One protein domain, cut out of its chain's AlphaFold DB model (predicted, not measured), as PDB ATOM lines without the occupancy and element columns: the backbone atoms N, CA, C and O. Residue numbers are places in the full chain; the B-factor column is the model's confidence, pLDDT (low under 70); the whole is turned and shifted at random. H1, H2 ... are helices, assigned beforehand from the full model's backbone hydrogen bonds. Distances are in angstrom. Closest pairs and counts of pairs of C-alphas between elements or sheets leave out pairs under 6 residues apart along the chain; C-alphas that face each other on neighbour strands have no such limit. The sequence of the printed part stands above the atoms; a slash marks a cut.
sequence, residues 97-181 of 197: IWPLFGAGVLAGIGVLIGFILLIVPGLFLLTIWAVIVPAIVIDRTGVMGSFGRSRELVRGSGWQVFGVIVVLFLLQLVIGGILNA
ATOM      1  N   ILE A  97    -153.162  -5.920  23.469       60.28
ATOM      2  CA  ILE A  97    -152.403  -6.691  24.471       60.28
ATOM      3  C   ILE A  97    -150.904  -6.695  24.150       60.28
ATOM      4  O   ILE A  97    -150.089  -6.392  25.019       60.28
ATOM      5  N   TRP A  98    -150.530  -6.991  22.904       62.84
ATOM      6  CA  TRP A  98    -149.124  -7.051  22.495       62.84
ATOM      7  C   TRP A  98    -148.426  -5.683  22.510       62.84
ATOM      8  O   TRP A  98    -147.345  -5.582  23.095       62.84
ATOM      9  N   PRO A  99    -149.017  -4.617  21.932       70.38
ATOM     10  CA  PRO A  99    -148.487  -3.265  22.071       70.38
ATOM     11  C   PRO A  99    -148.350  -2.797  23.524       70.38
ATOM     12  O   PRO A  99    -147.314  -2.244  23.887       70.38
ATOM     13  N   LEU A 100    -149.359  -3.044  24.366       63.72
ATOM     14  CA  LEU A 100    -149.343  -2.673  25.783       63.72
ATOM     15  C   LEU A 100    -148.267  -3.436  26.551       63.72
ATOM     16  O   LEU A 100    -147.539  -2.833  27.333       63.72
ATOM     17  N   PHE A 101    -148.122  -4.735  26.291       63.50
ATOM     18  CA  PHE A 101    -147.073  -5.547  26.896       63.50
ATOM     19  C   PHE A 101    -145.681  -5.052  26.486       63.50
ATOM     20  O   PHE A 101    -144.846  -4.778  27.345       63.50
ATOM     21  N   GLY A 102    -145.442  -4.866  25.185       67.69
ATOM     22  CA  GLY A 102    -144.155  -4.388  24.677       67.69
ATOM     23  C   GLY A 102    -143.789  -3.000  25.206       67.69
ATOM     24  O   GLY A 102    -142.656  -2.775  25.630       67.69
ATOM     25  N   ALA A 103    -144.753  -2.078  25.236       72.38
ATOM     26  CA  ALA A 103    -144.534  -0.739  25.769       72.38
ATOM     27  C   ALA A 103    -144.363  -0.739  27.291       72.38
ATOM     28  O   ALA A 103    -143.499  -0.028  27.795       72.38
ATOM     29  N   GLY A 104    -145.119  -1.564  28.018       62.00
ATOM     30  CA  GLY A 104    -144.979  -1.735  29.463       62.00
ATOM     31  C   GLY A 104    -143.603  -2.274  29.852       62.00
ATOM     32  O   GLY A 104    -142.954  -1.710  30.729       62.00
ATOM     33  N   VAL A 105    -143.107  -3.299  29.150       68.00
ATOM     34  CA  VAL A 105    -141.759  -3.850  29.364       68.00
ATOM     35  C   VAL A 105    -140.688  -2.797  29.084       68.00
ATOM     36  O   VAL A 105    -139.807  -2.582  29.915       68.00
ATOM     37  N   LEU A 106    -140.769  -2.104  27.947       74.94
ATOM     38  CA  LEU A 106    -139.769  -1.107  27.568       74.94
ATOM     39  C   LEU A 106    -139.767   0.102  28.520       74.94
ATOM     40  O   LEU A 106    -138.701   0.554  28.941       74.94
ATOM     41  N   ALA A 107    -140.951   0.587  28.905       68.19
ATOM     42  CA  ALA A 107    -141.098   1.674  29.865       68.19
ATOM     43  C   ALA A 107    -140.600   1.258  31.253       68.19
ATOM     44  O   ALA A 107    -139.852   2.004  31.881       68.19
ATOM     45  N   GLY A 108    -140.948   0.049  31.701       61.03
ATOM     46  CA  GLY A 108    -140.500  -0.508  32.974       61.03
ATOM     47  C   GLY A 108    -138.979  -0.626  33.052       61.03
ATOM     48  O   GLY A 108    -138.385  -0.162  34.020       61.03
ATOM     49  N   ILE A 109    -138.335  -1.162  32.009       68.25
ATOM     50  CA  ILE A 109    -136.869  -1.246  31.924       68.25
ATOM     51  C   ILE A 109    -136.249   0.154  31.946       68.25
ATOM     52  O   ILE A 109    -135.324   0.397  32.716       68.25
ATOM     53  N   GLY A 110    -136.762   1.089  31.141       71.06
ATOM     54  CA  GLY A 110    -136.223   2.446  31.085       71.06
ATOM     55  C   GLY A 110    -136.340   3.186  32.419       71.06
ATOM     56  O   GLY A 110    -135.370   3.786  32.872       71.06
ATOM     57  N   VAL A 111    -137.494   3.097  33.085       67.56
ATOM     58  CA  VAL A 111    -137.726   3.707  34.404       67.56
ATOM     59  C   VAL A 111    -136.856   3.050  35.474       67.56
ATOM     60  O   VAL A 111    -136.249   3.760  36.272       67.56
ATOM     61  N   LEU A 112    -136.743   1.717  35.469       58.44
ATOM     62  CA  LEU A 112    -135.896   0.975  36.402       58.44
ATOM     63  C   LEU A 112    -134.425   1.367  36.253       58.44
ATOM     64  O   LEU A 112    -133.788   1.716  37.242       58.44
ATOM     65  N   ILE A 113    -133.900   1.361  35.024       68.62
ATOM     66  CA  ILE A 113    -132.540   1.829  34.734       68.62
ATOM     67  C   ILE A 113    -132.391   3.281  35.176       68.62
ATOM     68  O   ILE A 113    -131.396   3.615  35.810       68.62
ATOM     69  N   GLY A 114    -133.392   4.120  34.898       72.25
ATOM     70  CA  GLY A 114    -133.460   5.497  35.366       72.25
ATOM     71  C   GLY A 114    -133.210   5.578  36.866       72.25
ATOM     72  O   GLY A 114    -132.231   6.193  37.265       72.25
ATOM     73  N   PHE A 115    -134.024   4.897  37.676       61.31
ATOM     74  CA  PHE A 115    -133.896   4.878  39.135       61.31
ATOM     75  C   PHE A 115    -132.582   4.276  39.643       61.31
ATOM     76  O   PHE A 115    -132.044   4.786  40.624       61.31
ATOM     77  N   ILE A 116    -132.064   3.227  38.994       66.62
ATOM     78  CA  ILE A 116    -130.772   2.614  39.341       66.62
ATOM     79  C   ILE A 116    -129.628   3.600  39.098       66.62
ATOM     80  O   ILE A 116    -128.710   3.684  39.912       66.62
ATOM     81  N   LEU A 117    -129.674   4.342  37.987       77.31
ATOM     82  CA  LEU A 117    -128.623   5.282  37.621       77.31
ATOM     83  C   LEU A 117    -128.663   6.525  38.515       77.31
ATOM     84  O   LEU A 117    -127.616   6.931  39.002       77.31
ATOM     85  N   LEU A 118    -129.852   7.111  38.723       76.75
ATOM     86  CA  LEU A 118    -130.157   8.187  39.676       76.75
ATOM     87  C   LEU A 118    -131.688   8.323  39.849       76.75
ATOM     88  O   LEU A 118    -132.454   8.252  38.892       76.75
ATOM     89  N   ILE A 119    -132.160   8.673  41.047       75.75
ATOM     90  CA  ILE A 119    -133.606   8.840  41.315       75.75
ATOM     91  C   ILE A 119    -134.271   9.849  40.352       75.75
ATOM     92  O   ILE A 119    -135.389   9.628  39.883       75.75
ATOM     93  N   VAL A 120    -133.574  10.939  40.013       84.50
ATOM     94  CA  VAL A 120    -134.106  12.028  39.173       84.50
ATOM     95  C   VAL A 120    -134.442  11.568  37.737       84.50
ATOM     96  O   VAL A 120    -135.581  11.785  37.318       84.50
ATOM     97  N   PRO A 121    -133.540  10.904  36.981       74.56
ATOM     98  CA  PRO A 121    -133.871  10.277  35.700       74.56
ATOM     99  C   PRO A 121    -135.073   9.332  35.751       74.56
ATOM    100  O   PRO A 121    -135.914   9.385  34.855       74.56
ATOM    101  N   GLY A 122    -135.184   8.508  36.800       69.50
ATOM    102  CA  GLY A 122    -136.320   7.601  36.989       69.50
ATOM    103  C   GLY A 122    -137.651   8.351  37.079       69.50
ATOM    104  O   GLY A 122    -138.585   8.050  36.334       69.50
ATOM    105  N   LEU A 123    -137.718   9.393  37.912       75.06
ATOM    106  CA  LEU A 123    -138.915  10.235  38.057       75.06
ATOM    107  C   LEU A 123    -139.253  11.012  36.779       75.06
ATOM    108  O   LEU A 123    -140.427  11.166  36.429       75.06
ATOM    109  N   PHE A 124    -138.234  11.485  36.060       82.44
ATOM    110  CA  PHE A 124    -138.423  12.173  34.787       82.44
ATOM    111  C   PHE A 124    -139.044  11.250  33.732       82.44
ATOM    112  O   PHE A 124    -140.028  11.622  33.091       82.44
ATOM    113  N   LEU A 125    -138.511  10.032  33.588       72.56
ATOM    114  CA  LEU A 125    -139.033   9.016  32.669       72.56
ATOM    115  C   LEU A 125    -140.452   8.595  33.049       72.56
ATOM    116  O   LEU A 125    -141.323   8.520  32.188       72.56
ATOM    117  N   LEU A 126    -140.717   8.409  34.340       71.38
ATOM    118  CA  LEU A 126    -142.048   8.074  34.844       71.38
ATOM    119  C   LEU A 126    -143.068   9.165  34.471       71.38
ATOM    120  O   LEU A 126    -144.155   8.864  33.984       71.38
ATOM    121  N   THR A 127    -142.689  10.438  34.605       82.25
ATOM    122  CA  THR A 127    -143.557  11.573  34.251       82.25
ATOM    123  C   THR A 127    -143.815  11.646  32.749       82.25
ATOM    124  O   THR A 127    -144.958  11.784  32.318       82.25
ATOM    125  N   ILE A 128    -142.764  11.544  31.932       87.88
ATOM    126  CA  ILE A 128    -142.861  11.734  30.480       87.88
ATOM    127  C   ILE A 128    -143.545  10.564  29.767       87.88
ATOM    128  O   ILE A 128    -143.992  10.715  28.633       87.88
ATOM    129  N   TRP A 129    -143.632   9.411  30.434       83.12
ATOM    130  CA  TRP A 129    -144.249   8.186  29.931       83.12
ATOM    131  C   TRP A 129    -145.587   7.846  30.594       83.12
ATOM    132  O   TRP A 129    -146.198   6.835  30.247       83.12
ATOM    133  N   ALA A 130    -146.100   8.719  31.463       77.44
ATOM    134  CA  ALA A 130    -147.336   8.510  32.218       77.44
ATOM    135  C   ALA A 130    -148.571   8.226  31.343       77.44
ATOM    136  O   ALA A 130    -149.519   7.586  31.790       77.44
ATOM    137  N   VAL A 131    -148.558   8.683  30.086       82.06
ATOM    138  CA  VAL A 131    -149.682   8.567  29.148       82.06
ATOM    139  C   VAL A 131    -149.363   7.671  27.939       82.06
ATOM    140  O   VAL A 131    -150.020   7.766  26.905       82.06
ATOM    141  N   ILE A 132    -148.387   6.755  28.054       75.94
ATOM    142  CA  ILE A 132    -148.090   5.750  27.008       75.94
ATOM    143  C   ILE A 132    -149.321   4.920  26.689       75.94
ATOM    144  O   ILE A 132    -149.654   4.692  25.531       75.94
ATOM    145  N   VAL A 133    -150.002   4.475  27.737       71.62
ATOM    146  CA  VAL A 133    -151.147   3.598  27.595       71.62
ATOM    147  C   VAL A 133    -152.279   4.291  26.824       71.62
ATOM    148  O   VAL A 133    -152.611   3.815  25.742       71.62
ATOM    149  N   PRO A 134    -152.816   5.452  27.242       69.00
ATOM    150  CA  PRO A 134    -153.806   6.153  26.426       69.00
ATOM    151  C   PRO A 134    -153.286   6.509  25.021       69.00
ATOM    152  O   PRO A 134    -154.074   6.456  24.086       69.00
ATOM    153  N   ALA A 135    -151.989   6.767  24.812       81.81
ATOM    154  CA  ALA A 135    -151.437   6.978  23.468       81.81
ATOM    155  C   ALA A 135    -151.470   5.718  22.577       81.81
ATOM    156  O   ALA A 135    -151.729   5.810  21.378       81.81
ATOM    157  N   ILE A 136    -151.222   4.524  23.119       74.81
ATOM    158  CA  ILE A 136    -151.349   3.270  22.353       74.81
ATOM    159  C   ILE A 136    -152.786   3.075  21.952       74.81
ATOM    160  O   ILE A 136    -153.077   2.742  20.808       74.81
ATOM    161  N   VAL A 137    -153.684   3.260  22.908       69.12
ATOM    162  CA  VAL A 137    -155.010   2.742  22.705       69.12
ATOM    163  C   VAL A 137    -155.932   3.804  22.076       69.12
ATOM    164  O   VAL A 137    -156.614   3.510  21.100       69.12
ATOM    165  N   ILE A 138    -155.912   5.066  22.519       74.50
ATOM    166  CA  ILE A 138    -156.692   6.163  21.900       74.50
ATOM    167  C   ILE A 138    -156.102   6.552  20.542       74.50
ATOM    168  O   ILE A 138    -156.808   6.517  19.536       74.50
ATOM    169  N   ASP A 139    -154.801   6.844  20.495       78.25
ATOM    170  CA  ASP A 139    -154.150   7.315  19.264       78.25
ATOM    171  C   ASP A 139    -153.718   6.153  18.343       78.25
ATOM    172  O   ASP A 139    -153.092   6.382  17.307       78.25
ATOM    173  N   ARG A 140    -154.048   4.898  18.702       80.25
ATOM    174  CA  ARG A 140    -153.709   3.664  17.960       80.25
ATOM    175  C   ARG A 140    -152.232   3.584  17.567       80.25
ATOM    176  O   ARG A 140    -151.883   3.083  16.498       80.25
ATOM    177  N   THR A 141    -151.355   4.103  18.424       81.19
ATOM    178  CA  THR A 141    -149.915   4.130  18.156       81.19
ATOM    179  C   THR A 141    -149.282   2.757  18.387       81.19
ATOM    180  O   THR A 141    -149.679   1.998  19.269       81.19
ATOM    181  N   GLY A 142    -148.262   2.428  17.589       81.94
ATOM    182  CA  GLY A 142    -147.405   1.271  17.858       81.94
ATOM    183  C   GLY A 142    -146.510   1.496  19.084       81.94
ATOM    184  O   GLY A 142    -146.357   2.628  19.544       81.94
ATOM    185  N   VAL A 143    -145.854   0.429  19.562       78.44
ATOM    186  CA  VAL A 143    -145.017   0.431  20.781       78.44
ATOM    187  C   VAL A 143    -144.092   1.644  20.840       78.44
ATOM    188  O   VAL A 143    -144.248   2.464  21.731       78.44
ATOM    189  N   MET A 144    -143.195   1.825  19.867       87.50
ATOM    190  CA  MET A 144    -142.245   2.949  19.872       87.50
ATOM    191  C   MET A 144    -142.914   4.316  19.666       87.50
ATOM    192  O   MET A 144    -142.495   5.307  20.265       87.50
ATOM    193  N   GLY A 145    -143.974   4.376  18.853       86.00
ATOM    194  CA  GLY A 145    -144.708   5.617  18.585       86.00
ATOM    195  C   GLY A 145    -145.375   6.183  19.839       86.00
ATOM    196  O   GLY A 145    -145.400   7.398  20.034       86.00
ATOM    197  N   SER A 146    -145.829   5.304  20.734       85.12
ATOM    198  CA  SER A 146    -146.485   5.696  21.981       85.12
ATOM    199  C   SER A 146    -145.585   6.486  22.934       85.12
ATOM    200  O   SER A 146    -146.061   7.396  23.608       85.12
ATOM    201  N   PHE A 147    -144.275   6.214  22.951       88.44
ATOM    202  CA  PHE A 147    -143.312   6.932  23.796       88.44
ATOM    203  C   PHE A 147    -143.123   8.375  23.328       88.44
ATOM    204  O   PHE A 147    -143.117   9.299  24.145       88.44
ATOM    205  N   GLY A 148    -142.990   8.572  22.012       90.12
ATOM    206  CA  GLY A 148    -142.900   9.902  21.412       90.12
ATOM    207  C   GLY A 148    -144.181  10.696  21.643       90.12
ATOM    208  O   GLY A 148    -144.135  11.821  22.137       90.12
ATOM    209  N   ARG A 149    -145.330  10.061  21.393       88.88
ATOM    210  CA  ARG A 149    -146.638  10.682  21.590       88.88
ATOM    211  C   ARG A 149    -146.901  11.052  23.049       88.88
ATOM    212  O   ARG A 149    -147.351  12.157  23.335       88.88
ATOM    213  N   SER A 150    -146.565  10.164  23.981       86.94
ATOM    214  CA  SER A 150    -146.698  10.417  25.416       86.94
ATOM    215  C   SER A 150    -145.874  11.630  25.849       86.94
ATOM    216  O   SER A 150    -146.378  12.544  26.503       86.94
ATOM    217  N   ARG A 151    -144.636  11.720  25.351       88.69
ATOM    218  CA  ARG A 151    -143.767  12.872  25.578       88.69
ATOM    219  C   ARG A 151    -144.342  14.173  25.026       88.69
ATOM    220  O   ARG A 151    -144.214  15.198  25.689       88.69
ATOM    221  N   GLU A 152    -144.945  14.157  23.842       91.19
ATOM    222  CA  GLU A 152    -145.608  15.335  23.272       91.19
ATOM    223  C   GLU A 152    -146.783  15.804  24.130       91.19
ATOM    224  O   GLU A 152    -146.904  16.999  24.381       91.19
ATOM    225  N   LEU A 153    -147.606  14.872  24.615       86.69
ATOM    226  CA  LEU A 153    -148.780  15.177  25.433       86.69
ATOM    227  C   LEU A 153    -148.412  15.702  26.828       86.69
ATOM    228  O   LEU A 153    -149.111  16.549  27.376       86.69
ATOM    229  N   VAL A 154    -147.308  15.224  27.405       88.12
ATOM    230  CA  VAL A 154    -146.823  15.674  28.723       88.12
ATOM    231  C   VAL A 154    -146.026  16.983  28.624       88.12
ATOM    232  O   VAL A 154    -145.876  17.715  29.611       88.12
ATOM    233  N   ARG A 155    -145.499  17.314  27.441       85.25
ATOM    234  CA  ARG A 155    -144.666  18.501  27.226       85.25
ATOM    235  C   ARG A 155    -145.468  19.776  27.509       85.25
ATOM    236  O   ARG A 155    -146.431  20.089  26.826       85.25
ATOM    237  N   GLY A 156    -145.012  20.541  28.500       85.12
ATOM    238  CA  GLY A 156    -145.670  21.769  28.969       85.12
ATOM    239  C   GLY A 156    -146.478  21.595  30.259       85.12
ATOM    240  O   GLY A 156    -146.652  22.569  30.982       85.12
ATOM    241  N   SER A 157    -146.854  20.361  30.611       85.88
ATOM    242  CA  SER A 157    -147.638  20.042  31.816       85.88
ATOM    243  C   SER A 157    -146.939  19.058  32.762       85.88
ATOM    244  O   SER A 157    -147.570  18.510  33.665       85.88
ATOM    245  N   GLY A 158    -145.628  18.838  32.605       85.69
ATOM    246  CA  GLY A 158    -144.867  17.837  33.366       85.69
ATOM    247  C   GLY A 158    -145.019  17.942  34.889       85.69
ATOM    248  O   GLY A 158    -145.197  16.925  35.548       85.69
ATOM    249  N   TRP A 159    -145.050  19.156  35.451       85.44
ATOM    250  CA  TRP A 159    -145.267  19.345  36.894       85.44
ATOM    251  C   TRP A 159    -146.669  18.942  37.362       85.44
ATOM    252  O   TRP A 159    -146.817  18.410  38.459       85.44
ATOM    253  N   GLN A 160    -147.695  19.166  36.538       84.19
ATOM    254  CA  GLN A 160    -149.064  18.752  36.852       84.19
ATOM    255  C   GLN A 160    -149.180  17.228  36.804       84.19
ATOM    256  O   GLN A 160    -149.721  16.625  37.725       84.19
ATOM    257  N   VAL A 161    -148.611  16.607  35.766       83.75
ATOM    258  CA  VAL A 161    -148.570  15.145  35.613       83.75
ATOM    259  C   VAL A 161    -147.820  14.507  36.780       83.75
ATOM    260  O   VAL A 161    -148.330  13.578  37.401       83.75
ATOM    261  N   PHE A 162    -146.661  15.055  37.148       80.88
ATOM    262  CA  PHE A 162    -145.907  14.605  38.313       80.88
ATOM    263  C   PHE A 162    -146.704  14.756  39.614       80.88
ATOM    264  O   PHE A 162    -146.768  13.819  40.402       80.88
ATOM    265  N   GLY A 163    -147.362  15.900  39.828       82.12
ATOM    266  CA  GLY A 163    -148.216  16.114  40.996       82.12
ATOM    267  C   GLY A 163    -149.337  15.077  41.100       82.12
ATOM    268  O   GLY A 163    -149.547  14.508  42.167       82.12
ATOM    269  N   VAL A 164    -150.006  14.766  39.984       80.00
ATOM    270  CA  VAL A 164    -151.028  13.709  39.928       80.00
ATOM    271  C   VAL A 164    -150.428  12.346  40.272       80.00
ATOM    272  O   VAL A 164    -150.991  11.637  41.101       80.00
ATOM    273  N   ILE A 165    -149.274  11.993  39.698       74.50
ATOM    274  CA  ILE A 165    -148.569  10.740  40.008       74.50
ATOM    275  C   ILE A 165    -148.268  10.639  41.505       74.50
ATOM    276  O   ILE A 165    -148.542   9.608  42.113       74.50
ATOM    277  N   VAL A 166    -147.742  11.706  42.112       79.44
ATOM    278  CA  VAL A 166    -147.424  11.738  43.544       79.44
ATOM    279  C   VAL A 166    -148.682  11.560  44.385       79.44
ATOM    280  O   VAL A 166    -148.681  10.754  45.310       79.44
ATOM    281  N   VAL A 167    -149.772  12.258  44.064       81.88
ATOM    282  CA  VAL A 167    -151.041  12.126  44.798       81.88
ATOM    283  C   VAL A 167    -151.586  10.701  44.707       81.88
ATOM    284  O   VAL A 167    -151.967  10.132  45.728       81.88
ATOM    285  N   LEU A 168    -151.583  10.100  43.514       74.50
ATOM    286  CA  LEU A 168    -152.019   8.714  43.321       74.50
ATOM    287  C   LEU A 168    -151.132   7.729  44.089       74.50
ATOM    288  O   LEU A 168    -151.642   6.805  44.718       74.50
ATOM    289  N   PHE A 169    -149.819   7.956  44.090       72.81
ATOM    290  CA  PHE A 169    -148.870   7.145  44.843       72.81
ATOM    291  C   PHE A 169    -149.111   7.237  46.355       72.81
ATOM    292  O   PHE A 169    -149.185   6.217  47.037       72.81
ATOM    293  N   LEU A 170    -149.306   8.446  46.887       79.62
ATOM    294  CA  LEU A 170    -149.634   8.651  48.298       79.62
ATOM    295  C   LEU A 170    -150.962   7.986  48.670       79.62
ATOM    296  O   LEU A 170    -151.047   7.329  49.705       79.62
ATOM    297  N   LEU A 171    -151.979   8.098  47.815       78.94
ATOM    298  CA  LEU A 171    -153.263   7.434  48.021       78.94
ATOM    299  C   LEU A 171    -153.096   5.909  48.080       78.94
ATOM    300  O   LEU A 171    -153.647   5.264  48.970       78.94
ATOM    301  N   GLN A 172    -152.293   5.337  47.178       73.75
ATOM    302  CA  GLN A 172    -151.977   3.911  47.181       73.75
ATOM    303  C   GLN A 172    -151.264   3.482  48.470       73.75
ATOM    304  O   GLN A 172    -151.613   2.443  49.027       73.75
ATOM    305  N   LEU A 173    -150.310   4.275  48.973       74.44
ATOM    306  CA  LEU A 173    -149.640   3.996  50.247       74.44
ATOM    307  C   LEU A 173    -150.612   4.021  51.426       74.44
ATOM    308  O   LEU A 173    -150.565   3.133  52.274       74.44
ATOM    309  N   VAL A 174    -151.512   5.005  51.468       89.00
ATOM    310  CA  VAL A 174    -152.518   5.126  52.532       89.00
ATOM    311  C   VAL A 174    -153.474   3.937  52.506       89.00
ATOM    312  O   VAL A 174    -153.645   3.269  53.522       89.00
ATOM    313  N   ILE A 175    -154.059   3.629  51.345       82.88
ATOM    314  CA  ILE A 175    -154.989   2.500  51.197       82.88
ATOM    315  C   ILE A 175    -154.277   1.182  51.516       82.88
ATOM    316  O   ILE A 175    -154.789   0.381  52.295       82.88
ATOM    317  N   GLY A 176    -153.080   0.967  50.963       79.19
ATOM    318  CA  GLY A 176    -152.281  -0.230  51.218       79.19
ATOM    319  C   GLY A 176    -151.924  -0.392  52.697       79.19
ATOM    320  O   GLY A 176    -152.055  -1.489  53.237       79.19
ATOM    321  N   GLY A 177    -151.549   0.697  53.371       82.50
ATOM    322  CA  GLY A 177    -151.272   0.711  54.806       82.50
ATOM    323  C   GLY A 177    -152.499   0.360  55.648       82.50
ATOM    324  O   GLY A 177    -152.399  -0.466  56.552       82.50
ATOM    325  N   ILE A 178    -153.670   0.913  55.313       89.00
ATOM    326  CA  ILE A 178    -154.941   0.585  55.978       89.00
ATOM    327  C   ILE A 178    -155.273  -0.900  55.803       89.00
ATOM    328  O   ILE A 178    -155.566  -1.585  56.781       89.00
ATOM    329  N   LEU A 179    -155.196  -1.421  54.575       83.75
ATOM    330  CA  LEU A 179    -155.475  -2.831  54.295       83.75
ATOM    331  C   LEU A 179    -154.502  -3.760  55.033       83.75
ATOM    332  O   LEU A 179    -154.922  -4.782  55.575       83.75
ATOM    333  N   ASN A 180    -153.220  -3.395  55.102       81.31
ATOM    334  CA  ASN A 180    -152.216  -4.151  55.845       81.31
ATOM    335  C   ASN A 180    -152.482  -4.138  57.362       81.31
ATOM    336  O   ASN A 180    -152.409  -5.184  58.009       81.31
ATOM    337  N   ALA A 181    -152.860  -2.986  57.923       85.56
ATOM    338  CA  ALA A 181    -153.240  -2.865  59.329       85.56
ATOM    339  C   ALA A 181    -154.470  -3.730  59.665       85.56
ATOM    340  O   ALA A 181    -154.482  -4.434  60.674       85.56
TER     341      ALA A 181
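Overview. This is residues 97 to 181 of the 197 residues of an uncharacterized protein of Thermoleophilaceae bacterium (UniProt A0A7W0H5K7). A body of helices, the hairpin H1 and H2 with H3 and H4 packed by residues 99 to 103 of H1, has one long arm: residues 166 to 181 of H5 stick out free. The printed part has 85 residues with five named helices, H1 to H5 in order, class all helix. It is only just compact, close to loose: radius of gyration of the C-alphas 14.0 A, spans 42 by 27 by 25 A.

Along the chain. H1, residues 97 to 117, starts at C-alpha 97 (-152.403, -6.691, 24.471) and measures 29.7 A. H2 is residues 119 to 128, H3 132 to 137, H4 143 to 154. H5, residues 158 to 181, 34.2 A, ends at C-alpha 181 (-153.240, -2.865, 59.329).

Arrangement. H1 touches H2 with residues 110 to 116 alone, closest C-alphas Gly 114 and Gly 122, 3.9 A, at a shallow tilt of 28 degrees, opposite ways. H3 touches H4, closest C-alphas Ile 132 and Ser 150, 5.1 A. H5 touches H2 with residues 158 to 165 alone, closest C-alphas Thr 127 and Phe 162, 5.6 A. Every O i to N i+4 pair is within hydrogen-bond range in H1, H2, H3 and H5, 6 of 8 in H4.

Size, cuts and confidence. The printed part has no cut; its links are tight. H1 has mean pLDDT 67.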